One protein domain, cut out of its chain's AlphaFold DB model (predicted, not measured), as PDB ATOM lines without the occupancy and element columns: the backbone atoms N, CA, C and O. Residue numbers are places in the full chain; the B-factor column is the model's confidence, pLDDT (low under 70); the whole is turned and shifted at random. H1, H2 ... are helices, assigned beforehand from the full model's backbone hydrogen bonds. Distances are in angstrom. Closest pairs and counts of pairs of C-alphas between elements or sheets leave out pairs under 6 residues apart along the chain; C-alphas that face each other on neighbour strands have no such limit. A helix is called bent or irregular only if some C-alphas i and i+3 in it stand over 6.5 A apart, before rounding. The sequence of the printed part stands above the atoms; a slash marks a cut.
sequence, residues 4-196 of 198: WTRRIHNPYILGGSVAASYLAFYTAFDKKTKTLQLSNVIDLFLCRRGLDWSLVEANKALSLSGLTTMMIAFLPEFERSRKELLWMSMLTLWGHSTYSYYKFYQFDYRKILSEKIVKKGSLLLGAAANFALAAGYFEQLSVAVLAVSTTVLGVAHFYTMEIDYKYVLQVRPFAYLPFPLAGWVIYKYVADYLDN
ATOM      1  N   TRP A   4     118.834 103.154  43.735       55.56
ATOM      2  CA  TRP A   4     119.617 103.330  44.957       55.56
ATOM      3  C   TRP A   4     118.946 104.257  45.970       55.56
ATOM      4  O   TRP A   4     118.832 103.907  47.145       55.56
ATOM      5  N   THR A   5     118.383 105.379  45.509       60.50
ATOM      6  CA  THR A   5     117.584 106.254  46.376       60.50
ATOM      7  C   THR A   5     116.313 105.563  46.858       60.50
ATOM      8  O   THR A   5     115.908 105.794  47.980       60.50
ATOM      9  N   ARG A   6     115.692 104.640  46.115       60.88
ATOM     10  CA  ARG A   6     114.508 103.922  46.633       60.88
ATOM     11  C   ARG A   6     114.843 102.878  47.705       60.88
ATOM     12  O   ARG A   6     114.044 102.685  48.615       60.88
ATOM     13  N   ARG A   7     116.005 102.216  47.627       59.41
ATOM     14  CA  ARG A   7     116.384 101.154  48.582       59.41
ATOM     15  C   ARG A   7     116.829 101.679  49.948       59.41
ATOM     16  O   ARG A   7     116.480 101.065  50.950       59.41
ATOM     17  N   ILE A   8     117.538 102.809  49.999       62.38
ATOM     18  CA  ILE A   8     118.030 103.393  51.266       62.38
ATOM     19  C   ILE A   8     116.877 103.919  52.143       62.38
ATOM     20  O   ILE A   8     117.002 103.972  53.361       62.38
ATOM     21  N   HIS A   9     115.721 104.226  51.547       73.25
ATOM     22  CA  HIS A   9     114.572 104.781  52.268       73.25
ATOM     23  C   HIS A   9     113.561 103.729  52.740       73.25
ATOM     24  O   HIS A   9     112.489 104.106  53.210       73.25
ATOM     25  N   ASN A  10     113.857 102.426  52.630       92.12
ATOM     26  CA  ASN A  10     112.993 101.412  53.233       92.12
ATOM     27  C   ASN A  10     113.142 101.482  54.771       92.12
ATOM     28  O   ASN A  10     114.196 101.094  55.289       92.12
ATOM     29  N   PRO A  11     112.110 101.940  55.508       94.88
ATOM     30  CA  PRO A  11     112.213 102.169  56.947       94.88
ATOM     31  C   PRO A  11     112.518 100.884  57.724       94.88
ATOM     32  O   PRO A  11     113.248 100.921  58.712       94.88
ATOM     33  N   TYR A  12     112.039  99.734  57.243       95.56
ATOM     34  CA  TYR A  12     112.243  98.439  57.890       95.56
ATOM     35  C   TYR A  12     113.685  97.953  57.775       95.56
ATOM     36  O   TYR A  12     114.242  97.444  58.747       95.56
ATOM     37  N   ILE A  13     114.312  98.145  56.608       95.56
ATOM     38  CA  ILE A  13     115.735  97.829  56.418       95.56
ATOM     39  C   ILE A  13     116.582  98.733  57.310       95.56
ATOM     40  O   ILE A  13     117.508  98.250  57.962       95.56
ATOM     41  N   LEU A  14     116.252 100.025  57.381       96.00
ATOM     42  CA  LEU A  14     116.980 100.984  58.204       96.00
ATOM     43  C   LEU A  14     116.861 100.663  59.698       96.00
ATOM     44  O   LEU A  14     117.880 100.466  60.356       96.00
ATOM     45  N   GLY A  15     115.641 100.532  60.223       96.94
ATOM     46  CA  GLY A  15     115.419 100.197  61.631       96.94
ATOM     47  C   GLY A  15     115.977  98.818  62.005       96.94
ATOM     48  O   GLY A  15     116.587  98.663  63.062       96.94
ATOM     49  N   GLY A  16     115.871  97.830  61.109       97.44
ATOM     50  CA  GLY A  16     116.503  96.521  61.283       97.44
ATOM     51  C   GLY A  16     118.033  96.597  61.314       97.44
ATOM     52  O   GLY A  16     118.663  95.935  62.137       97.44
ATOM     53  N   SER A  17     118.638  97.448  60.478       97.38
ATOM     54  CA  SER A  17     120.089  97.677  60.468       97.38
ATOM     55  C   SER A  17     120.567  98.369  61.745       97.38
ATOM     56  O   SER A  17     121.590  97.978  62.304       97.38
ATOM     57  N   VAL A  18     119.807  99.348  62.253       97.94
ATOM     58  CA  VAL A  18     120.068  99.980  63.557       97.94
ATOM     59  C   VAL A  18     120.028  98.926  64.668       97.94
ATOM     60  O   VAL A  18     120.999  98.800  65.416       97.94
ATOM     61  N   ALA A  19     118.979  98.100  64.727       98.00
ATOM     62  CA  ALA A  19     118.860  97.032  65.720       98.00
ATOM     63  C   ALA A  19     120.013  96.023  65.640       98.00
ATOM     64  O   ALA A  19     120.647  95.717  66.654       98.00
ATOM     65  N   ALA A  20     120.335  95.549  64.434       97.75
ATOM     66  CA  ALA A  20     121.441  94.628  64.198       97.75
ATOM     67  C   ALA A  20     122.787  95.237  64.622       97.75
ATOM     68  O   ALA A  20     123.597  94.555  65.249       97.75
ATOM     69  N   SER A  21     123.009  96.528  64.350       98.12
ATOM     70  CA  SER A  21     124.229  97.229  64.760       98.12
ATOM     71  C   SER A  21     124.377  97.295  66.282       98.12
ATOM     72  O   SER A  21     125.463  97.030  66.794       98.12
ATOM     73  N   TYR A  22     123.295  97.551  67.026       98.12
ATOM     74  CA  TYR A  22     123.331  97.502  68.488       98.12
ATOM     75  C   TYR A  22     123.576  96.076  68.981       98.12
ATOM     76  O   TYR A  22     124.482  95.849  69.781       98.12
ATOM     77  N   LEU A  23     122.861  95.083  68.455       96.81
ATOM     78  CA  LEU A  23     123.085  93.686  68.833       96.81
ATOM     79  C   LEU A  23     124.529  93.231  68.584       96.81
ATOM     80  O   LEU A  23     125.072  92.502  69.410       96.81
ATOM     81  N   ALA A  24     125.167  93.689  67.505       96.38
ATOM     82  CA  ALA A  24     126.554  93.368  67.194       96.38
ATOM     83  C   ALA A  24     127.544  94.190  68.034       96.38
ATOM     84  O   ALA A  24     128.286  93.634  68.839       96.38
ATOM     85  N   PHE A  25     127.566  95.515  67.876       97.44
ATOM     86  CA  PHE A  25     128.628  96.368  68.418       97.44
ATOM     87  C   PHE A  25     128.435  96.713  69.891       97.44
ATOM     88  O   PHE A  25     129.414  96.757  70.640       97.44
ATOM     89  N   TYR A  26     127.193  96.925  70.343       96.25
ATOM     90  CA  TYR A  26     126.946  97.165  71.764       96.25
ATOM     91  C   TYR A  26     127.175  95.896  72.584       96.25
ATOM     92  O   TYR A  26     127.782  95.980  73.650       96.25
ATOM     93  N   THR A  27     126.742  94.725  72.111       96.06
ATOM     94  CA  THR A  27     126.948  93.461  72.841       96.06
ATOM     95  C   THR A  27     128.394  92.982  72.776       96.06
ATOM     96  O   THR A  27     128.914  92.509  73.786       96.06
ATOM     97  N   ALA A  28     129.074  93.125  71.632       96.75
ATOM     98  CA  ALA A  28     130.465  92.692  71.497       96.75
ATOM     99  C   ALA A  28     131.394  93.395  72.493       96.75
ATOM    100  O   ALA A  28     132.350  92.786  72.967       96.75
ATOM    101  N   PHE A  29     131.138  94.662  72.830       96.94
ATOM    102  CA  PHE A  29     132.038  95.434  73.683       96.94
ATOM    103  C   PHE A  29     132.062  94.931  75.135       96.94
ATOM    104  O   PHE A  29     131.113  95.113  75.910       96.94
ATOM    105  N   ASP A  30     133.198  94.365  75.538       95.56
ATOM    106  CA  ASP A  30     133.429  93.904  76.899       95.56
ATOM    107  C   ASP A  30     133.849  95.065  77.815       95.56
ATOM    108  O   ASP A  30     134.844  95.760  77.595       95.56
ATOM    109  N   LYS A  31     133.090  95.279  78.897       90.81
ATOM    110  CA  LYS A  31     133.316  96.411  79.810       90.81
ATOM    111  C   LYS A  31     134.616  96.295  80.621       90.81
ATOM    112  O   LYS A  31     135.071  97.337  81.101       90.81
ATOM    113  N   LYS A  32     135.177  95.089  80.798       92.50
ATOM    114  CA  LYS A  32     136.380  94.844  81.617       92.50
ATOM    115  C   LYS A  32     137.657  95.069  80.810       92.50
ATOM    116  O   LYS A  32     138.510  95.842  81.221       92.50
ATOM    117  N   THR A  33     137.749  94.420  79.659       95.75
ATOM    118  CA  THR A  33     138.895  94.475  78.740       95.75
ATOM    119  C   THR A  33     138.870  95.695  77.824       95.75
ATOM    120  O   THR A  33     139.898  96.034  77.253       95.75
ATOM    121  N   LYS A  34     137.718  96.376  77.707       94.56
ATOM    122  CA  LYS A  34     137.506  97.544  76.833       94.56
ATOM    123  C   LYS A  34     137.733  97.245  75.346       94.56
ATOM    124  O   LYS A  34     138.044  98.151  74.578       94.56
ATOM    125  N   THR A  35     137.543  95.995  74.929       96.38
ATOM    126  CA  THR A  35     137.684  95.552  73.536       96.38
ATOM    127  C   THR A  35     136.405  94.893  73.025       96.38
ATOM    128  O   THR A  35     135.524  94.502  73.796       96.38
ATOM    129  N   LEU A  36     136.275  94.791  71.699       97.25
ATOM    130  CA  LEU A  36     135.199  94.032  71.067       97.25
ATOM    131  C   LEU A  36     135.527  92.538  71.138       97.25
ATOM    132  O   LEU A  36     136.563  92.099  70.645       97.25
ATOM    133  N   GLN A  37     134.626  91.760  71.728       97.69
ATOM    134  CA  GLN A  37     134.733  90.314  71.845       97.69
ATOM    135  C   GLN A  37     133.543  89.648  71.157       97.69
ATOM    136  O   GLN A  37     132.405  89.737  71.622       97.69
ATOM    137  N   LEU A  38     133.807  88.944  70.054       97.56
ATOM    138  CA  LEU A  38     132.778  88.216  69.302       97.56
ATOM    139  C   LEU A  38     132.085  87.141  70.156       97.56
ATOM    140  O   LEU A  38     130.900  86.870  69.968       97.56
ATOM    141  N   SER A  39     132.798  86.577  71.137       97.62
ATOM    142  CA  SER A  39     132.245  85.632  72.112       97.62
ATOM    143  C   SER A  39     131.016  86.183  72.833       97.62
ATOM    144  O   SER A  39     130.054  85.443  72.986       97.62
ATOM    145  N   ASN A  40     130.975  87.473  73.185       97.50
ATOM    146  CA  ASN A  40     129.814  88.071  73.856       97.50
ATOM    147  C   ASN A  40     128.555  88.065  72.974       97.50
ATOM    148  O   ASN A  40     127.447  87.885  73.475       97.50
ATOM    149  N   VAL A  41     128.716  88.251  71.661       97.69
ATOM    150  CA  VAL A  41     127.601  88.202  70.701       97.69
ATOM    151  C   VAL A  41     127.113  86.765  70.543       97.69
ATOM    152  O   VAL A  41     125.913  86.508  70.582       97.69
ATOM    153  N   ILE A  42     128.042  85.812  70.424       98.06
ATOM    154  CA  ILE A  42     127.714  84.382  70.362       98.06
ATOM    155  C   ILE A  42     126.993  83.945  71.643       98.06
ATOM    156  O   ILE A  42     125.986  83.245  71.571       98.06
ATOM    157  N   ASP A  43     127.472  84.386  72.806       97.88
ATOM    158  CA  ASP A  43     126.867  84.087  74.101       97.88
ATOM    159  C   ASP A  43     125.439  84.622  74.206       97.88
ATOM    160  O   ASP A  43     124.601  83.954  74.812       97.88
ATOM    161  N   LEU A  44     125.158  85.789  73.611       97.25
ATOM    162  CA  LEU A  44     123.820  86.377  73.553       97.25
ATOM    163  C   LEU A  44     122.871  85.514  72.717       97.25
ATOM    164  O   LEU A  44     121.807  85.136  73.201       97.25
ATOM    165  N   PHE A  45     123.251  85.169  71.484       97.75
ATOM    166  CA  PHE A  45     122.369  84.419  70.581       97.75
ATOM    167  C   PHE A  45     122.203  82.951  70.980       97.75
ATOM    168  O   PHE A  45     121.116  82.397  70.841       97.75
ATOM    169  N   LEU A  46     123.258  82.321  71.501       98.06
ATOM    170  CA  LEU A  46     123.221  80.931  71.964       98.06
ATOM    171  C   LEU A  46     122.854  80.804  73.449       98.06
ATOM    172  O   LEU A  46     122.874  79.700  73.987       98.06
ATOM    173  N   CYS A  47     122.559  81.920  74.121       97.50
ATOM    174  CA  CYS A  47     122.199  81.979  75.537       97.50
ATOM    175  C   CYS A  47     123.186  81.253  76.477       97.50
ATOM    176  O   CYS A  47     122.789  80.724  77.517       97.50
ATOM    177  N   ARG A  48     124.488  81.238  76.145       97.88
ATOM    178  CA  ARG A  48     125.525  80.473  76.876       97.88
ATOM    179  C   ARG A  48     125.719  80.935  78.319       97.88
ATOM    180  O   ARG A  48     126.120  80.153  79.172       97.88
ATOM    181  N   ARG A  49     125.407  82.202  78.596       96.44
ATOM    182  CA  ARG A  49     125.461  82.812  79.935       96.44
ATOM    183  C   ARG A  49     124.106  82.800  80.656       96.44
ATOM    184  O   ARG A  49     123.949  83.466  81.676       96.44
ATOM    185  N   GLY A  50     123.136  82.055  80.123       97.88
ATOM    186  CA  GLY A  50     121.772  81.953  80.628       97.88
ATOM    187  C   GLY A  50     120.788  82.880  79.912       97.88
ATOM    188  O   GLY A  50     121.143  83.953  79.409       97.88
ATOM    189  N   LEU A  51     119.520  82.462  79.897       97.50
ATOM    190  CA  LEU A  51     118.421  83.223  79.292       97.50
ATOM    191  C   LEU A  51     118.250  84.594  79.944       97.50
ATOM    192  O   LEU A  51     118.036  85.579  79.249       97.50
ATOM    193  N   ASP A  52     118.400  84.671  81.265       97.31
ATOM    194  CA  ASP A  52     118.201  85.919  81.997       97.31
ATOM    195  C   ASP A  52     119.184  87.013  81.568       97.31
ATOM    196  O   ASP A  52     118.789  88.129  81.235       97.31
ATOM    197  N   TRP A  53     120.471  86.662  81.501       96.56
ATOM    198  CA  TRP A  53     121.513  87.566  81.025       96.56
ATOM    199  C   TRP A  53     121.260  87.993  79.576       96.56
ATOM    200  O   TRP A  53     121.342  89.179  79.257       96.56
ATOM    201  N   SER A  54     120.901  87.034  78.720       97.62
ATOM    202  CA  SER A  54     120.686  87.264  77.289       97.62
ATOM    203  C   SER A  54     119.515  88.214  77.044       97.62
ATOM    204  O   SER A  54     119.636  89.177  76.289       97.62
ATOM    205  N   LEU A  55     118.399  88.012  77.745       97.94
ATOM    206  CA  LEU A  55     117.227  88.879  77.646       97.94
ATOM    207  C   LEU A  55     117.508  90.290  78.179       97.94
ATOM    208  O   LEU A  55     117.075  91.264  77.569       97.94
ATOM    209  N   VAL A  56     118.278  90.427  79.265       97.44
ATOM    210  CA  VAL A  56     118.672  91.743  79.794       97.44
ATOM    211  C   VAL A  56     119.553  92.502  78.799       97.44
ATOM    212  O   VAL A  56     119.357  93.703  78.611       97.44
ATOM    213  N   GLU A  57     120.513  91.839  78.156       96.88
ATOM    214  CA  GLU A  57     121.378  92.479  77.160       96.88
ATOM    215  C   GLU A  57     120.620  92.816  75.869       96.88
ATOM    216  O   GLU A  57     120.732  93.944  75.381       96.88
ATOM    217  N   ALA A  58     119.773  91.907  75.372       97.88
ATOM    218  CA  ALA A  58     118.898  92.170  74.231       97.88
ATOM    219  C   ALA A  58     117.961  93.357  74.500       97.88
ATOM    220  O   ALA A  58     117.800  94.228  73.649       97.88
ATOM    221  N   ASN A  59     117.405  93.453  75.710       98.25
ATOM    222  CA  ASN A  59     116.533  94.553  76.111       98.25
ATOM    223  C   ASN A  59     117.231  95.926  76.101       98.25
ATOM    224  O   ASN A  59     116.605  96.930  75.761       98.25
ATOM    225  N   LYS A  60     118.524  95.990  76.448       97.12
ATOM    226  CA  LYS A  60     119.320  97.227  76.340       97.12
ATOM    227  C   LYS A  60     119.622  97.584  74.885       97.12
ATOM    228  O   LYS A  60     119.588  98.754  74.521       97.12
ATOM    229  N   ALA A  61     119.909  96.587  74.049       97.69
ATOM    230  CA  ALA A  61     120.092  96.813  72.617       97.69
ATOM    231  C   ALA A  61     118.792  97.313  71.960       97.69
ATOM    232  O   ALA A  61     118.837  98.230  71.144       97.69
ATOM    233  N   LEU A  62     117.637  96.769  72.361       97.75
ATOM    234  CA  LEU A  62     116.319  97.207  71.893       97.75
ATOM    235  C   LEU A  62     116.007  98.652  72.289       97.75
ATOM    236  O   LEU A  62     115.539  99.409  71.441       97.75
ATOM    237  N   SER A  63     116.296  99.062  73.531       98.25
ATOM    238  CA  SER A  63     116.050 100.445  73.963       98.25
ATOM    239  C   SER A  63     116.879 101.455  73.179       98.25
ATOM    240  O   SER A  63     116.347 102.456  72.700       98.25
ATOM    241  N   LEU A  64     118.167 101.161  72.993       98.12
ATOM    242  CA  LEU A  64     119.074 101.979  72.196       98.12
ATOM    243  C   LEU A  64     118.640 102.024  70.729       98.12
ATOM    244  O   LEU A  64     118.574 103.100  70.141       98.12
ATOM    245  N   SER A  65     118.271 100.875  70.161       98.50
ATOM    246  CA  SER A  65     117.773 100.794  68.790       98.50
ATOM    247  C   SER A  65     116.514 101.631  68.584       98.50
ATOM    248  O   SER A  65     116.427 102.357  67.592       98.50
ATOM    249  N   GLY A  66     115.549 101.552  69.500       98.50
ATOM    250  CA  GLY A  66     114.323 102.343  69.435       98.50
ATOM    251  C   GLY A  66     114.603 103.837  69.518       98.50
ATOM    252  O   GLY A  66     114.185 104.592  68.643       98.50
ATOM    253  N   LEU A  67     115.407 104.253  70.501       98.56
ATOM    254  CA  LEU A  67     115.791 105.652  70.688       98.56
ATOM    255  C   LEU A  67     116.519 106.224  69.458       98.56
ATOM    256  O   LEU A  67     116.205 107.324  69.007       98.56
ATOM    257  N   THR A  68     117.450 105.474  68.870       98.56
ATOM    258  CA  THR A  68     118.156 105.893  67.652       98.56
ATOM    259  C   THR A  68     117.234 105.932  66.438       98.56
ATOM    260  O   THR A  68     117.272 106.900  65.684       98.56
ATOM    261  N   THR A  69     116.375 104.925  66.259       98.62
ATOM    262  CA  THR A  69     115.405 104.880  65.148       98.62
ATOM    263  C   THR A  69     114.437 106.063  65.215       98.62
ATOM    264  O   THR A  69     114.138 106.673  64.191       98.62
ATOM    265  N   MET A  70     114.011 106.444  66.424       98.69
ATOM    266  CA  MET A  70     113.209 107.643  66.665       98.69
ATOM    267  C   MET A  70     113.907 108.911  66.161       98.69
ATOM    268  O   MET A  70     113.312 109.684  65.421       98.69
ATOM    269  N   MET A  71     115.172 109.125  66.537       98.62
ATOM    270  CA  MET A  71     115.925 110.320  66.132       98.62
ATOM    271  C   MET A  71     116.181 110.345  64.625       98.62
ATOM    272  O   MET A  71     116.088 111.399  64.003       98.62
ATOM    273  N   ILE A  72     116.444 109.180  64.025       98.31
ATOM    274  CA  ILE A  72     116.577 109.030  62.573       98.31
ATOM    275  C   ILE A  72     115.281 109.436  61.861       98.31
ATOM    276  O   ILE A  72     115.348 110.125  60.847       98.31
ATOM    277  N   ALA A  73     114.106 109.094  62.402       98.00
ATOM    278  CA  ALA A  73     112.814 109.489  61.828       98.00
ATOM    279  C   ALA A  73     112.640 111.017  61.709       98.00
ATOM    280  O   ALA A  73     111.865 111.499  60.879       98.00
ATOM    281  N   PHE A  74     113.354 111.785  62.535       98.19
ATOM    282  CA  PHE A  74     113.304 113.244  62.525       98.19
ATOM    283  C   PHE A  74     114.321 113.898  61.588       98.19
ATOM    284  O   PHE A  74     114.243 115.114  61.405       98.19
ATOM    285  N   LEU A  75     115.229 113.141  60.965       96.94
ATOM    286  CA  LEU A  75     116.125 113.705  59.957       96.94
ATOM    287  C   LEU A  75     115.338 114.060  58.678       96.94
ATOM    288  O   LEU A  75     114.412 113.326  58.313       96.94
ATOM    289  N   PRO A  76     115.683 115.162  57.982       94.50
ATOM    290  CA  PRO A  76     114.965 115.612  56.785       94.50
ATOM    291  C   PRO A  76     114.846 114.544  55.690       94.50
ATOM    292  O   PRO A  76     113.811 114.419  55.038       94.50
ATOM    293  N   GLU A  77     115.881 113.724  55.521       94.62
ATOM    294  CA  GLU A  77     115.960 112.671  54.509       94.62
ATOM    295  C   GLU A  77     114.899 111.580  54.708       94.62
ATOM    296  O   GLU A  77     114.503 110.911  53.753       94.62
ATOM    297  N   PHE A  78     114.395 111.416  55.934       95.94
ATOM    298  CA  PHE A  78     113.420 110.386  56.286       95.94
ATOM    299  C   PHE A  78     112.008 110.925  56.497       95.94
ATOM    300  O   PHE A  78     111.153 110.182  56.970       95.94
ATOM    301  N   GLU A  79     111.709 112.164  56.097       95.00
ATOM    302  CA  GLU A  79     110.374 112.753  56.255       95.00
ATOM    303  C   GLU A  79     109.254 111.865  55.688       95.00
ATOM    304  O   GLU A  79     108.235 111.655  56.343       95.00
ATOM    305  N   ARG A  80     109.476 111.267  54.511       94.56
ATOM    306  CA  ARG A  80     108.501 110.374  53.857       94.56
ATOM    307  C   ARG A  80     108.304 109.033  54.558       94.56
ATOM    308  O   ARG A  80     107.260 108.426  54.366       94.56
ATOM    309  N   SER A  81     109.296 108.583  55.321       96.56
ATOM    310  CA  SER A  81     109.278 107.305  56.044       96.56
ATOM    311  C   SER A  81     109.167 107.511  57.562       96.56
ATOM    312  O   SER A  81     109.380 106.582  58.346       96.56
ATOM    313  N   ARG A  82     108.902 108.753  57.999       96.50
ATOM    314  CA  ARG A  82     108.916 109.163  59.407       96.50
ATOM    315  C   ARG A  82     107.899 108.364  60.202       96.50
ATOM    316  O   ARG A  82     108.232 107.865  61.270       96.50
ATOM    317  N   LYS A  83     106.676 108.221  59.688       97.25
ATOM    318  CA  LYS A  83     105.587 107.537  60.395       97.25
ATOM    319  C   LYS A  83     105.941 106.071  60.656       97.25
ATOM    320  O   LYS A  83     105.800 105.601  61.780       97.25
ATOM    321  N   GLU A  84     106.492 105.379  59.667       97.88
ATOM    322  CA  GLU A  84     106.929 103.987  59.775       97.88
ATOM    323  C   GLU A  84     108.108 103.826  60.745       97.88
ATOM    324  O   GLU A  84     108.100 102.913  61.571       97.88
ATOM    325  N   LEU A  85     109.099 104.722  60.698       98.12
ATOM    326  CA  LEU A  85     110.229 104.702  61.635       98.12
ATOM    327  C   LEU A  85     109.787 105.001  63.076       98.12
ATOM    328  O   LEU A  85     110.252 104.340  64.006       98.12
ATOM    329  N   LEU A  86     108.859 105.944  63.273       98.31
ATOM    330  CA  LEU A  86     108.271 106.231  64.583       98.31
ATOM    331  C   LEU A  86     107.460 105.042  65.106       98.31
ATOM    332  O   LEU A  86     107.571 104.718  66.286       98.31
ATOM    333  N   TRP A  87     106.712 104.348  64.243       98.31
ATOM    334  CA  TRP A  87     106.014 103.114  64.610       98.31
ATOM    335  C   TRP A  87     106.987 102.028  65.083       98.31
ATOM    336  O   TRP A  87     106.802 101.446  66.151       98.31
ATOM    337  N   MET A  88     108.060 101.784  64.323       98.38
ATOM    338  CA  MET A  88     109.096 100.818  64.701       98.38
ATOM    339  C   MET A  88     109.759 101.188  66.028       98.38
ATOM    340  O   MET A  88     109.882 100.337  66.910       98.38
ATOM    341  N   SER A  89     110.140 102.458  66.187       98.50
ATOM    342  CA  SER A  89     110.676 102.983  67.442       98.50
ATOM    343  C   SER A  89     109.717 102.717  68.603       98.50
ATOM    344  O   SER A  89     110.107 102.099  69.594       98.50
ATOM    345  N   MET A  90     108.445 103.084  68.453       98.38
ATOM    346  CA  MET A  90     107.433 102.917  69.490       98.38
ATOM    347  C   MET A  90     107.273 101.450  69.898       98.38
ATOM    348  O   MET A  90     107.316 101.153  71.087       98.38
ATOM    349  N   LEU A  91     107.196 100.519  68.941       98.44
ATOM    350  CA  LEU A  91     107.134  99.086  69.244       98.44
ATOM    351  C   LEU A  91     108.373  98.591  70.001       98.44
ATOM    352  O   LEU A  91     108.244  97.849  70.975       98.44
ATOM    353  N   THR A  92     109.574  99.009  69.590       98.12
ATOM    354  CA  THR A  92     110.815  98.613  70.278       98.12
ATOM    355  C   THR A  92     110.919  99.193  71.689       98.12
ATOM    356  O   THR A  92     111.312  98.478  72.613       98.12
ATOM    357  N   LEU A  93     110.515 100.452  71.887       98.44
ATOM    358  CA  LEU A  93     110.527 101.117  73.190       98.44
ATOM    359  C   LEU A  93     109.438 100.575  74.118       98.44
ATOM    360  O   LEU A  93     109.708 100.368  75.300       98.44
ATOM    361  N   TRP A  94     108.250 100.255  73.601       98.50
ATOM    362  CA  TRP A  94     107.211  99.558  74.362       98.50
ATOM    363  C   TRP A  94     107.676  98.170  74.784       98.50
ATOM    364  O   TRP A  94     107.597  97.846  75.966       98.50
ATOM    365  N   GLY A  95     108.245  97.385  73.862       98.44
ATOM    366  CA  GLY A  95     108.837  96.087  74.187       98.44
ATOM    367  C   GLY A  95     109.895  96.202  75.287       98.44
ATOM    368  O   GLY A  95     109.869  95.444  76.259       98.44
ATOM    369  N   HIS A  96     110.760  97.216  75.193       98.31
ATOM    370  CA  HIS A  96     111.753  97.512  76.216       98.31
ATOM    371  C   HIS A  96     111.137  97.855  77.581       98.31
ATOM    372  O   HIS A  96     111.537  97.312  78.617       98.31
ATOM    373  N   SER A  97     110.163  98.767  77.602       98.31
ATOM    374  CA  SER A  97     109.487  99.199  78.825       98.31
ATOM    375  C   SER A  97     108.716  98.051  79.478       98.31
ATOM    376  O   SER A  97     108.847  97.847  80.684       98.31
ATOM    377  N   THR A  98     107.982  97.253  78.698       98.44
ATOM    378  CA  THR A  98     107.231  96.092  79.194       98.44
ATOM    379  C   THR A  98     108.165  95.038  79.779       98.44
ATOM    380  O   THR A  98     107.943  94.596  80.908       98.44
ATOM    381  N   TYR A  99     109.240  94.672  79.068       98.44
ATOM    382  CA  TYR A  99     110.218  93.718  79.593       98.44
ATOM    383  C   TYR A  99     110.884  94.243  80.868       98.44
ATOM    384  O   TYR A  99     111.013  93.507  81.842       98.44
ATOM    385  N   SER A 100     111.273  95.520  80.902       97.56
ATOM    386  CA  SER A 100     111.907  96.115  82.082       97.56
ATOM    387  C   SER A 100     110.948  96.161  83.277       97.56
ATOM    388  O   SER A 100     111.358  95.866  84.402       97.56
ATOM    389  N   TYR A 101     109.664  96.458  83.047       98.19
ATOM    390  CA  TYR A 101     108.650  96.459  84.100       98.19
ATOM    391  C   TYR A 101     108.419  95.053  84.669       98.19
ATOM    392  O   TYR A 101     108.394  94.863  85.887       98.19
ATOM    393  N   TYR A 102     108.361  94.043  83.802       98.06
ATOM    394  CA  TYR A 102     108.324  92.646  84.220       98.06
ATOM    395  C   TYR A 102     109.580  92.246  85.007       98.06
ATOM    396  O   TYR A 102     109.487  91.795  86.148       98.06
ATOM    397  N   LYS A 103     110.766  92.436  84.418       97.38
ATOM    398  CA  LYS A 103     112.031  91.908  84.938       97.38
ATOM    399  C   LYS A 103     112.431  92.528  86.275       97.38
ATOM    400  O   LYS A 103     112.892  91.807  87.157       97.38
ATOM    401  N   PHE A 104     112.283  93.843  86.427       96.38
ATOM    402  CA  PHE A 104     112.762  94.552  87.618       96.38
ATOM    403  C   PHE A 104     111.669  94.791  88.661       96.38
ATOM    404  O   PHE A 104     111.977  94.882  89.847       96.38
ATOM    405  N   TYR A 105     110.400  94.835  88.249       97.25
ATOM    406  CA  TYR A 105     109.294  95.196  89.139       97.25
ATOM    407  C   TYR A 105     108.206  94.124  89.235       97.25
ATOM    408  O   TYR A 105     107.340  94.239  90.093       97.25
ATOM    409  N   GLN A 106     108.249  93.053  88.433       97.81
ATOM    410  CA  GLN A 106     107.227  91.993  88.422       97.81
ATOM    411  C   GLN A 106     105.804  92.546  88.244       97.81
ATOM    412  O   GLN A 106     104.864  92.045  88.851       97.81
ATOM    413  N   PHE A 107     105.661  93.610  87.446       96.88
ATOM    414  CA  PHE A 107     104.401  94.340  87.267       96.88
ATOM    415  C   PHE A 107     103.800  94.952  88.549       96.88
ATOM    416  O   PHE A 107     102.625  95.313  88.569       96.88
ATOM    417  N   ASP A 108     104.596  95.116  89.609       97.94
ATOM    418  CA  ASP A 108     104.168  95.745  90.856       97.94
ATOM    419  C   ASP A 108     104.599  97.220  90.914       97.94
ATOM    420  O   ASP A 108     105.774  97.551  91.114       97.94
ATOM    421  N   TYR A 109     103.628  98.127  90.790       96.62
ATOM    422  CA  TYR A 109     103.859  99.573  90.853       96.62
ATOM    423  C   TYR A 109     104.373 100.030  92.226       96.62
ATOM    424  O   TYR A 109     105.061 101.049  92.322       96.62
ATOM    425  N   ARG A 110     104.097  99.283  93.306       97.88
ATOM    426  CA  ARG A 110     104.571  99.621  94.657       97.88
ATOM    427  C   ARG A 110     106.090  99.546  94.732       97.88
ATOM    428  O   ARG A 110     106.709 100.377  95.395       97.88
ATOM    429  N   LYS A 111     106.701  98.620  93.986       97.50
ATOM    430  CA  LYS A 111     108.162  98.522  93.886       97.50
ATOM    431  C   LYS A 111     108.760  99.757  93.221       97.50
ATOM    432  O   LYS A 111     109.735 100.291  93.740       97.50
ATOM    433  N   ILE A 112     108.127 100.286  92.172       96.44
ATOM    434  CA  ILE A 112     108.531 101.564  91.559       96.44
ATOM    435  C   ILE A 112     108.453 102.699  92.588       96.44
ATOM    436  O   ILE A 112     109.382 103.497  92.716       96.44
ATOM    437  N   LEU A 113     107.377 102.760  93.374       96.31
ATOM    438  CA  LEU A 113     107.220 103.786  94.407       96.31
ATOM    439  C   LEU A 113     108.239 103.658  95.549       96.31
ATOM    440  O   LEU A 113     108.507 104.658  96.212       96.31
ATOM    441  N   SER A 114     108.843 102.487  95.753       97.62
ATOM    442  CA  SER A 114     109.914 102.270  96.740       97.62
ATOM    443  C   SER A 114     111.329 102.590  96.237       97.62
ATOM    444  O   SER A 114     112.268 102.598  97.029       97.62
ATOM    445  N   GLU A 115     111.500 102.883  94.945       96.56
ATOM    446  CA  GLU A 115     112.814 103.158  94.351       96.56
ATOM    447  C   GLU A 115     113.482 104.432  94.893       96.56
ATOM    448  O   GLU A 115     112.882 105.269  95.572       96.56
ATOM    449  N   LYS A 116     114.753 104.636  94.543       95.00
ATOM    450  CA  LYS A 116     115.433 105.918  94.797       95.00
ATOM    451  C   LYS A 116     114.844 107.028  93.920       95.00
ATOM    452  O   LYS A 116     114.400 106.772  92.803       95.00
ATOM    453  N   ILE A 117     114.896 108.277  94.392       95.06
ATOM    454  CA  ILE A 117     114.284 109.428  93.700       95.06
ATOM    455  C   ILE A 117     114.799 109.592  92.260       95.06
ATOM    456  O   ILE A 117     114.004 109.801  91.350       95.06
ATOM    457  N   VAL A 118     116.105 109.390  92.042       93.62
ATOM    458  CA  VAL A 118     116.740 109.464  90.713       93.62
ATOM    459  C   VAL A 118     116.158 108.407  89.776       93.62
ATOM    460  O   VAL A 118     115.815 108.704  88.636       93.62
ATOM    461  N   LYS A 119     115.971 107.181  90.277       94.31
ATOM    462  CA  LYS A 119     115.412 106.076  89.498       94.31
ATOM    463  C   LYS A 119     113.940 106.314  89.168       94.31
ATOM    464  O   LYS A 119     113.552 106.123  88.022       94.31
ATOM    465  N   LYS A 120     113.136 106.796  90.125       95.81
ATOM    466  CA  LYS A 120     111.736 107.188  89.869       95.81
ATOM    467  C   LYS A 120     111.641 108.289  88.822       95.81
ATOM    468  O   LYS A 120     110.865 108.155  87.885       95.81
ATOM    469  N   GLY A 121     112.449 109.342  88.964       96.94
ATOM    470  CA  GLY A 121     112.512 110.435  87.995       96.94
ATOM    471  C   GLY A 121     112.855 109.921  86.601       96.94
ATOM    472  O   GLY A 121     112.161 110.238  85.642       96.94
ATOM    473  N   SER A 122     113.843 109.033  86.503       96.88
ATOM    474  CA  SER A 122     114.194 108.383  85.245       96.88
ATOM    475  C   SER A 122     113.037 107.579  84.640       96.88
ATOM    476  O   SER A 122     112.752 107.716  83.453       96.88
ATOM    477  N   LEU A 123     112.319 106.779  85.437       97.31
ATOM    478  CA  LEU A 123     111.153 106.021  84.967       97.31
ATOM    479  C   LEU A 123     110.021 106.940  84.482       97.31
ATOM    480  O   LEU A 123     109.415 106.655  83.451       97.31
ATOM    481  N   LEU A 124     109.772 108.057  85.175       97.94
ATOM    482  CA  LEU A 124     108.798 109.067  84.751       97.94
ATOM    483  C   LEU A 124     109.201 109.725  83.426       97.94
ATOM    484  O   LEU A 124     108.350 109.880  82.556       97.94
ATOM    485  N   LEU A 125     110.485 110.051  83.239       98.38
ATOM    486  CA  LEU A 125     111.006 110.574  81.970       98.38
ATOM    487  C   LEU A 125     110.788 109.577  80.824       98.38
ATOM    488  O   LEU A 125     110.320 109.967  79.757       98.38
ATOM    489  N   GLY A 126     111.057 108.288  81.056       98.12
ATOM    490  CA  GLY A 126     110.832 107.236  80.062       98.12
ATOM    491  C   GLY A 126     109.349 107.044  79.722       98.12
ATOM    492  O   GLY A 126     108.989 106.906  78.552       98.12
ATOM    493  N   ALA A 127     108.467 107.092  80.724       98.31
ATOM    494  CA  ALA A 127     107.022 107.031  80.517       98.31
ATOM    495  C   ALA A 127     106.501 108.256  79.747       98.31
ATOM    496  O   ALA A 127     105.741 108.101  78.791       98.31
ATOM    497  N   ALA A 128     106.953 109.460  80.109       98.62
ATOM    498  CA  ALA A 128     106.601 110.697  79.422       98.62
ATOM    499  C   ALA A 128     107.100 110.707  77.967       98.62
ATOM    500  O   ALA A 128     106.359 111.123  77.080       98.62
ATOM    501  N   ALA A 129     108.308 110.191  77.703       98.50
ATOM    502  CA  ALA A 129     108.833 110.038  76.347       98.50
ATOM    503  C   ALA A 129     107.953 109.106  75.498       98.50
ATOM    504  O   ALA A 129     107.578 109.466  74.385       98.50
ATOM    505  N   ASN A 130     107.571 107.938  76.033       98.44
ATOM    506  CA  ASN A 130     106.673 107.003  75.347       98.44
ATOM    507  C   ASN A 130     105.285 107.606  75.095       98.44
ATOM    508  O   ASN A 130     104.716 107.406  74.023       98.44
ATOM    509  N   PHE A 131     104.744 108.352  76.063       98.50
ATOM    510  CA  PHE A 131     103.461 109.031  75.906       98.50
ATOM    511  C   PHE A 131     103.523 110.112  74.821       98.50
ATOM    512  O   PHE A 131     102.667 110.134  73.941       98.50
ATOM    513  N   ALA A 132     104.555 110.961  74.836       98.44
ATOM    514  CA  ALA A 132     104.771 111.975  73.806       98.44
ATOM    515  C   ALA A 132     104.953 111.342  72.415       98.44
ATOM    516  O   ALA A 132     104.361 111.818  71.448       98.44
ATOM    517  N   LEU A 133     105.701 110.236  72.322       98.44
ATOM    518  CA  LEU A 133     105.889 109.493  71.077       98.44
ATOM    519  C   LEU A 133     104.564 108.943  70.541       98.44
ATOM    520  O   LEU A 133     104.265 109.126  69.363       98.44
ATOM    521  N   ALA A 134     103.752 108.320  71.398       98.44
ATOM    522  CA  ALA A 134     102.441 107.806  71.014       98.44
ATOM    523  C   ALA A 134     101.488 108.937  70.593       98.44
ATOM    524  O   ALA A 134     100.887 108.866  69.523       98.44
ATOM    525  N   ALA A 135     101.394 110.007  71.386       98.31
ATOM    526  CA  ALA A 135     100.566 111.169  71.074       98.31
ATOM    527  C   ALA A 135     100.957 111.797  69.727       98.31
ATOM    528  O   ALA A 135     100.092 112.063  68.895       98.31
ATOM    529  N   GLY A 136     102.255 111.976  69.472       96.69
ATOM    530  CA  GLY A 136     102.745 112.497  68.199       96.69
ATOM    531  C   GLY A 136     102.554 111.541  67.020       96.69
ATOM    532  O   GLY A 136     102.244 111.998  65.924       96.69
ATOM    533  N   TYR A 137     102.665 110.225  67.228       97.50
ATOM    534  CA  TYR A 137     102.357 109.229  66.194       97.50
ATOM    535  C   TYR A 137     100.886 109.290  65.750       97.50
ATOM    536  O   TYR A 137     100.592 109.148  64.563       97.50
ATOM    537  N   PHE A 138      99.973 109.552  66.689       98.12
ATOM    538  CA  PHE A 138      98.550 109.796  66.426       98.12
ATOM    539  C   PHE A 138      98.229 111.268  66.117       98.12
ATOM    540  O   PHE A 138      97.082 111.690  66.263       98.12
ATOM    541  N   GLU A 139      99.233 112.044  65.695       97.00
ATOM    542  CA  GLU A 139      99.085 113.410  65.173       97.00
ATOM    543  C   GLU A 139      98.472 114.403  66.186       97.00
ATOM    544  O   GLU A 139      97.925 115.435  65.812       97.00
ATOM    545  N   GLN A 140      98.601 114.124  67.491       98.19
ATOM    546  CA  GLN A 140      98.145 115.012  68.575       98.19
ATOM    547  C   GLN A 140      99.173 116.094  68.943       98.19
ATOM    548  O   GLN A 140      98.873 116.999  69.717       98.19
ATOM    549  N   LEU A 141     100.399 115.991  68.422       97.75
ATOM    550  CA  LEU A 141     101.486 116.949  68.624       97.75
ATOM    551  C   LEU A 141     102.029 117.387  67.263       97.75
ATOM    552  O   LEU A 141     102.120 116.571  66.345       97.75
ATOM    553  N   SER A 142     102.457 118.647  67.146       96.88
ATOM    554  CA  SER A 142     103.214 119.080  65.968       96.88
ATOM    555  C   SER A 142     104.537 118.315  65.874       96.88
ATOM    556  O   SER A 142     105.097 117.894  66.891       96.88
ATOM    557  N   VAL A 143     105.071 118.156  64.659       96.12
ATOM    558  CA  VAL A 143     106.334 117.425  64.432       96.12
ATOM    559  C   VAL A 143     107.474 118.022  65.262       96.12
ATOM    560  O   VAL A 143     108.264 117.276  65.830       96.12
ATOM    561  N   ALA A 144     107.519 119.349  65.395       96.81
ATOM    562  CA  ALA A 144     108.519 120.053  66.192       96.81
ATOM    563  C   ALA A 144     108.439 119.701  67.682       96.81
ATOM    564  O   ALA A 144     109.438 119.316  68.293       96.81
ATOM    565  N   VAL A 145     107.234 119.789  68.260       97.31
ATOM    566  CA  VAL A 145     106.996 119.463  69.671       97.31
ATOM    567  C   VAL A 145     107.301 117.992  69.921       97.31
ATOM    568  O   VAL A 145     107.994 117.669  70.884       97.31
ATOM    569  N   LEU A 146     106.849 117.104  69.035       97.81
ATOM    570  CA  LEU A 146     107.139 115.676  69.080       97.81
ATOM    571  C   LEU A 146     108.653 115.406  69.056       97.81
ATOM    572  O   LEU A 146     109.157 114.724  69.949       97.81
ATOM    573  N   ALA A 147     109.378 115.964  68.082       98.12
ATOM    574  CA  ALA A 147     110.811 115.749  67.903       98.12
ATOM    575  C   ALA A 147     111.612 116.201  69.125       98.12
ATOM    576  O   ALA A 147     112.403 115.428  69.671       98.12
ATOM    577  N   VAL A 148     111.375 117.426  69.600       98.19
ATOM    578  CA  VAL A 148     112.104 117.986  70.744       98.19
ATOM    579  C   VAL A 148     111.739 117.255  72.036       98.19
ATOM    580  O   VAL A 148     112.635 116.810  72.754       98.19
ATOM    581  N   SER A 149     110.446 117.084  72.332       98.31
ATOM    582  CA  SER A 149     110.008 116.480  73.598       98.31
ATOM    583  C   SER A 149     110.463 115.028  73.741       98.31
ATOM    584  O   SER A 149     111.056 114.679  74.760       98.31
ATOM    585  N   THR A 150     110.264 114.187  72.721       98.31
ATOM    586  CA  THR A 150     110.669 112.773  72.784       98.31
ATOM    587  C   THR A 150     112.183 112.603  72.828       98.31
ATOM    588  O   THR A 150     112.675 111.760  73.577       98.31
ATOM    589  N   THR A 151     112.935 113.443  72.110       98.50
ATOM    590  CA  THR A 151     114.406 113.439  72.142       98.50
ATOM    591  C   THR A 151     114.930 113.833  73.519       98.50
ATOM    592  O   THR A 151     115.727 113.096  74.101       98.50
ATOM    593  N   VAL A 152     114.460 114.952  74.080       98.50
ATOM    594  CA  VAL A 152     114.898 115.433  75.400       98.50
ATOM    595  C   VAL A 152     114.516 114.439  76.494       98.50
ATOM    596  O   VAL A 152     115.378 114.039  77.274       98.50
ATOM    597  N   LEU A 153     113.257 113.995  76.537       98.62
ATOM    598  CA  LEU A 153     112.782 113.055  77.557       98.62
ATOM    599  C   LEU A 153     113.468 111.687  77.431       98.62
ATOM    600  O   LEU A 153     113.876 111.117  78.442       98.62
ATOM    601  N   GLY A 154     113.654 111.180  76.208       98.25
ATOM    602  CA  GLY A 154     114.308 109.897  75.944       98.25
ATOM    603  C   GLY A 154     115.795 109.893  76.310       98.25
ATOM    604  O   GLY A 154     116.266 108.971  76.979       98.25
ATOM    605  N   VAL A 155     116.536 110.946  75.948       98.19
ATOM    606  CA  VAL A 155     117.951 111.087  76.330       98.19
ATOM    607  C   VAL A 155     118.097 111.337  77.825       98.19
ATOM    608  O   VAL A 155     118.978 110.746  78.447       98.19
ATOM    609  N   ALA A 156     117.230 112.152  78.431       98.00
ATOM    610  CA  ALA A 156     117.246 112.371  79.875       98.00
ATOM    611  C   ALA A 156     116.942 111.075  80.644       98.00
ATOM    612  O   ALA A 156     117.629 110.770  81.622       98.00
ATOM    613  N   HIS A 157     115.977 110.273  80.180       97.62
ATOM    614  CA  HIS A 157     115.723 108.928  80.698       97.62
ATOM    615  C   HIS A 157     116.986 108.059  80.614       97.62
ATOM    616  O   HIS A 157     117.451 107.565  81.640       97.62
ATOM    617  N   PHE A 158     117.595 107.935  79.430       96.62
ATOM    618  CA  PHE A 158     118.816 107.149  79.240       96.62
ATOM    619  C   PHE A 158     119.960 107.614  80.156       96.62
ATOM    620  O   PHE A 158     120.569 106.812  80.863       96.62
ATOM    621  N   TYR A 159     120.225 108.920  80.186       96.00
ATOM    622  CA  TYR A 159     121.302 109.510  80.974       96.00
ATOM    623  C   TYR A 159     121.117 109.236  82.471       96.00
ATOM    624  O   TYR A 159     122.037 108.773  83.141       96.00
ATOM    625  N   THR A 160     119.906 109.445  82.987       95.69
ATOM    626  CA  THR A 160     119.592 109.211  84.406       95.69
ATOM    627  C   THR A 160     119.548 107.728  84.788       95.69
ATOM    628  O   THR A 160     119.705 107.413  85.967       95.69
ATOM    629  N   MET A 161     119.373 106.809  83.829       93.75
ATOM    630  CA  MET A 161     119.482 105.361  84.067       93.75
ATOM    631  C   MET A 161     120.928 104.878  84.209       93.75
ATOM    632  O   MET A 161     121.167 103.913  84.935       93.75
ATOM    633  N   GLU A 162     121.863 105.502  83.493       91.44
ATOM    634  CA  GLU A 162     123.240 105.011  83.329       91.44
ATOM    635  C   GLU A 162     124.287 105.819  84.111       91.44
ATOM    636  O   GLU A 162     125.467 105.450  84.146       91.44
ATOM    637  N   ILE A 163     123.875 106.921  84.738       89.50
ATOM    638  CA  ILE A 163     124.735 107.701  85.617       89.50
ATOM    639  C   ILE A 163     124.962 106.957  86.939       89.50
ATOM    640  O   ILE A 163     124.018 106.545  87.618       89.50
ATOM    641  N   ASP A 164     126.226 106.751  87.303       84.44
ATOM    642  CA  ASP A 164     126.566 106.167  88.596       84.44
ATOM    643  C   ASP A 164     126.485 107.199  89.740       84.44
ATOM    644  O   ASP A 164     126.210 108.384  89.549       84.44
ATOM    645  N   TYR A 165     126.737 106.749  90.969       73.19
ATOM    646  CA  TYR A 165     126.716 107.601  92.164       73.19
ATOM    647  C   TYR A 165     127.820 108.674  92.190       73.19
ATOM    648  O   TYR A 165     127.791 109.552  93.051       73.19
ATOM    649  N   LYS A 166     128.800 108.599  91.282       74.31
ATOM    650  CA  LYS A 166     129.876 109.581  91.098       74.31
ATOM    651  C   LYS A 166     129.629 110.488  89.894       74.31
ATOM    652  O   LYS A 166     130.542 111.199  89.487       74.31
ATOM    653  N   TYR A 167     128.424 110.470  89.329       80.56
ATOM    654  CA  TYR A 167     128.073 111.223  88.129       80.56
ATOM    655  C   TYR A 167     128.883 110.827  86.884       80.56
ATOM    656  O   TYR A 167     128.993 111.603  85.934       80.56
ATOM    657  N   VAL A 168     129.435 109.610  86.859       84.69
ATOM    658  CA  VAL A 168     130.154 109.076  85.703       84.69
ATOM    659  C   VAL A 168     129.209 108.195  84.897       84.69
ATOM    660  O   VAL A 168     128.552 107.295  85.421       84.69
ATOM    661  N   LEU A 169     129.141 108.460  83.596       86.00
ATOM    662  CA  LEU A 169     128.308 107.696  82.680       86.00
ATOM    663  C   LEU A 169     129.002 106.365  82.343       86.00
ATOM    664  O   LEU A 169     130.009 106.340  81.638       86.00
ATOM    665  N   GLN A 170     128.474 105.248  82.849       86.38
ATOM    666  CA  GLN A 170     129.100 103.916  82.743       86.38
ATOM    667  C   GLN A 170     128.653 103.137  81.491       86.38
ATOM    668  O   GLN A 170     128.411 101.919  81.531       86.38
ATOM    669  N   VAL A 171     128.549 103.828  80.356       89.19
ATOM    670  CA  VAL A 171     127.986 103.273  79.117       89.19
ATOM    671  C   VAL A 171     129.066 102.722  78.186       89.19
ATOM    672  O   VAL A 171     130.238 103.094  78.239       89.19
ATOM    673  N   ARG A 172     128.680 101.770  77.332       93.62
ATOM    674  CA  ARG A 172     129.570 101.239  76.287       93.62
ATOM    675  C   ARG A 172     129.738 102.296  75.182       93.62
ATOM    676  O   ARG A 172     128.764 102.995  74.913       93.62
ATOM    677  N   PRO A 173     130.887 102.376  74.483       95.56
ATOM    678  CA  PRO A 173     131.126 103.384  73.444       95.56
ATOM    679  C   PRO A 173     130.001 103.499  72.403       95.56
ATOM    680  O   PRO A 173     129.548 104.594  72.093       95.56
ATOM    681  N   PHE A 174     129.468 102.372  71.925       96.38
ATOM    682  CA  PHE A 174     128.399 102.380  70.920       96.38
ATOM    683  C   PHE A 174     127.056 102.932  71.443       96.38
ATOM    684  O   PHE A 174     126.231 103.416  70.672       96.38
ATOM    685  N   ALA A 175     126.838 102.932  72.763       96.00
ATOM    686  CA  ALA A 175     125.653 103.526  73.380       96.00
ATOM    687  C   ALA A 175     125.683 105.062  73.405       96.00
ATOM    688  O   ALA A 175     124.674 105.666  73.751       96.00
ATOM    689  N   TYR A 176     126.801 105.699  73.030       96.44
ATOM    690  CA  TYR A 176     126.864 107.155  72.883       96.44
ATOM    691  C   TYR A 176     126.265 107.661  71.565       96.44
ATOM    692  O   TYR A 176     125.992 108.850  71.454       96.44
ATOM    693  N   LEU A 177     126.025 106.787  70.579       96.12
ATOM    694  CA  LEU A 177     125.495 107.171  69.265       96.12
ATOM    695  C   LEU A 177     124.190 108.006  69.305       96.12
ATOM    696  O   LEU A 177     124.071 108.925  68.494       96.12
ATOM    697  N   PRO A 178     123.234 107.774  70.227       97.12
ATOM    698  CA  PRO A 178     122.043 108.614  70.320       97.12
ATOM    699  C   PRO A 178     122.343 110.071  70.709       97.12
ATOM    700  O   PRO A 178     121.565 110.947  70.359       97.12
ATOM    701  N   PHE A 179     123.444 110.380  71.408       97.12
ATOM    702  CA  PHE A 179     123.685 111.745  71.906       97.12
ATOM    703  C   PHE A 179     124.016 112.755  70.793       97.12
ATOM    704  O   PHE A 179     123.383 113.811  70.769       97.12
ATOM    705  N   PRO A 180     124.936 112.479  69.843       98.00
ATOM    706  CA  PRO A 180     125.133 113.360  68.692       98.00
ATOM    707  C   PRO A 180     123.867 113.528  67.846       98.00
ATOM    708  O   PRO A 180     123.551 114.643  67.435       98.00
ATOM    709  N   LEU A 181     123.110 112.442  67.634       97.81
ATOM    710  CA  LEU A 181     121.839 112.491  66.905       97.81
ATOM    711  C   LEU A 181     120.810 113.366  67.625       97.81
ATOM    712  O   LEU A 181     120.151 114.183  66.990       97.81
ATOM    713  N   ALA A 182     120.715 113.252  68.949       98.25
ATOM    714  CA  ALA A 182     119.853 114.098  69.758       98.25
ATOM    715  C   ALA A 182     120.230 115.577  69.641       98.25
ATOM    716  O   ALA A 182     119.352 116.417  69.456       98.25
ATOM    717  N   GLY A 183     121.529 115.892  69.703       98.25
ATOM    718  CA  GLY A 183     122.030 117.252  69.513       98.25
ATOM    719  C   GLY A 183     121.622 117.827  68.156       98.25
ATOM    720  O   GLY A 183     121.114 118.944  68.095       98.25
ATOM    721  N   TRP A 184     121.761 117.037  67.088       98.25
ATOM    722  CA  TRP A 184     121.331 117.432  65.746       98.25
ATOM    723  C   TRP A 184     119.818 117.657  65.647       98.25
ATOM    724  O   TRP A 184     119.394 118.698  65.150       98.25
ATOM    725  N   VAL A 185     119.001 116.720  66.143       98.06
ATOM    726  CA  VAL A 185     117.532 116.831  66.114       98.06
ATOM    727  C   VAL A 185     117.071 118.069  66.883       98.06
ATOM    728  O   VAL A 185     116.302 118.865  66.350       98.06
ATOM    729  N   ILE A 186     117.571 118.286  68.101       98.12
ATOM    730  CA  ILE A 186     117.205 119.464  68.900       98.12
ATOM    731  C   ILE A 186     117.611 120.745  68.170       98.12
ATOM    732  O   ILE A 186     116.778 121.632  68.004       98.12
ATOM    733  N   TYR A 187     118.858 120.830  67.695       97.81
ATOM    734  CA  TYR A 187     119.344 121.998  66.964       97.81
ATOM    735  C   TYR A 187     118.469 122.309  65.745       97.81
ATOM    736  O   TYR A 187     118.008 123.440  65.606       97.81
ATOM    737  N   LYS A 188     118.193 121.308  64.901       96.75
ATOM    738  CA  LYS A 188     117.423 121.471  63.664       96.75
ATOM    739  C   LYS A 188     116.020 122.017  63.929       96.75
ATOM    740  O   LYS A 188     115.658 123.040  63.358       96.75
ATOM    741  N   TYR A 189     115.250 121.377  64.809       96.44
ATOM    742  CA  TYR A 189     113.859 121.779  65.045       96.44
ATOM    743  C   TYR A 189     113.737 123.066  65.865       96.44
ATOM    744  O   TYR A 189     112.778 123.808  65.683       96.44
ATOM    745  N   VAL A 190     114.703 123.378  66.734       95.88
ATOM    746  CA  VAL A 190     114.732 124.683  67.414       95.88
ATOM    747  C   VAL A 190     115.096 125.795  66.429       95.88
ATOM    748  O   VAL A 190     114.439 126.832  66.428       95.88
ATOM    749  N   ALA A 191     116.095 125.588  65.568       95.88
ATOM    750  CA  ALA A 191     116.481 126.572  64.558       95.88
ATOM    751  C   ALA A 191     115.343 126.845  63.563       95.88
ATOM    752  O   ALA A 191     115.016 128.001  63.315       95.88
ATOM    753  N   ASP A 192     114.682 125.800  63.055       94.88
ATOM    754  CA  ASP A 192     113.552 125.967  62.136       94.88
ATOM    755  C   ASP A 192     112.370 126.707  62.786       94.88
ATOM    756  O   ASP A 192     111.706 127.500  62.119       94.88
ATOM    757  N   TYR A 193     112.127 126.489  64.085       93.19
ATOM    758  CA  TYR A 193     111.102 127.217  64.837       93.19
ATOM    759  C   TYR A 193     111.432 128.711  64.927       93.19
ATOM    760  O   TYR A 193     110.571 129.551  64.673       93.19
ATOM    761  N   LEU A 194     112.685 129.049  65.250       92.94
ATOM    762  CA  LEU A 194     113.146 130.439  65.334       92.94
ATOM    763  C   LEU A 194     113.113 131.152  63.973       92.94
ATOM    764  O   LEU A 194     112.848 132.351  63.915       92.94
ATOM    765  N   ASP A 195     113.322 130.410  62.886       94.38
ATOM    766  CA  ASP A 195     113.294 130.921  61.513       94.38
ATOM    767  C   ASP A 195     111.876 131.015  60.906       94.38
ATOM    768  O   ASP A 195     111.743 131.414  59.748       94.38
ATOM    769  N   ASN A 196     110.815 130.658  61.643       88.44
ATOM    770  CA  ASN A 196     109.434 130.544  61.137       88.44
ATOM    771  C   ASN A 196     109.291 129.577  59.940       88.44
ATOM    772  O   ASN A 196     108.560 129.853  58.987       88.44
TER     773      ASN A 196
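What this domain is: This is residues 4 to 196 of the 198 residues of the protein "Hypothetical protein" of Spumella elongata (UniProt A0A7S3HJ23). Two long helical hairpins, H4 with H5 and H7 with H8, stand side by side, and H10 packs on H4 and H8 to complete an up-and-down bundle of five helices. H2 crosses H4 steeply, short H3 packs near the beginning of H4, and little H1 lies farthest from the middle. The 193 printed residues include ten named helices, H1 to H10 in chain order, and no named strand: the class is all helix. The whole is compact, with a radius of gyration of the C-alphas of 17.1 A and spans of 51 by 45 by 30 A.

How they stand to each other: H1, residues 4 to 8, is close to but not clearly touching H2, residues 11 to 28; their closest C-alphas, Ile 8 and Leu 14, are 7.4 A apart. H2 touches H3, residues 38 to 45, with residues 23 to 28 alone, closest at C-alphas 28 and 40, 5.2 A. The hub is H4, residues 51 to 73, touching five helices. H2 and H4 touch at a steep tilt of 45 degrees, opposite ways, closest at C-alphas 19 and 65, 5.0 A. H4 and H5, residues 76 to 105, form a hairpin at a shallow tilt of 27 degrees, closest at C-alphas 66 and 89, 4.2 A. H5 is irregular, with C-alphas 77 and 80 7.8 A apart, and has a kink of 75 degrees near residue 83. H6, residues 109 to 114, is close to but not clearly touching H5, with C-alphas 105 and 111 closest, 5.9 A. H7, residues 117 to 137, and H8, residues 143 to 162, form a hairpin, closest at C-alphas 122 and 157, 4.8 A. H9, residues 173 to 176, touches residues 22 to 26 of H2, closest at C-alphas 174 and 26, 5.5 A. H10, residues 178 to 194, touches H8 at a shallow tilt of 31 degrees, opposite ways, closest at C-alphas 186 and 148, 5.6 A. Each O i to N i+4 pair is within hydrogen-bond range in H1, H3, H4, H6, H7, H8 and H10; H2 has 13 of 14, H5 22 of 26, and H9 is too short for one.

Where its parts are: H1 begins at C-alpha 4 (119.617, 103.330, 44.957). From first to last C-alpha, H2 measures 25.2 A, H4 32.0 A, H5 38.7 A, H7 30.0 A, H8 28.2 A and H10 24.1 A. H10 ends at C-alpha 194 (113.146, 130.439, 65.334).

The domain as a whole: The two C-alphas farthest apart, Arg 48 and Asn 196, are 54.9 A apart. The printed part has no cut and no long link. Its mean pLDDT is 95.3; residues 4 to 8 are under 70.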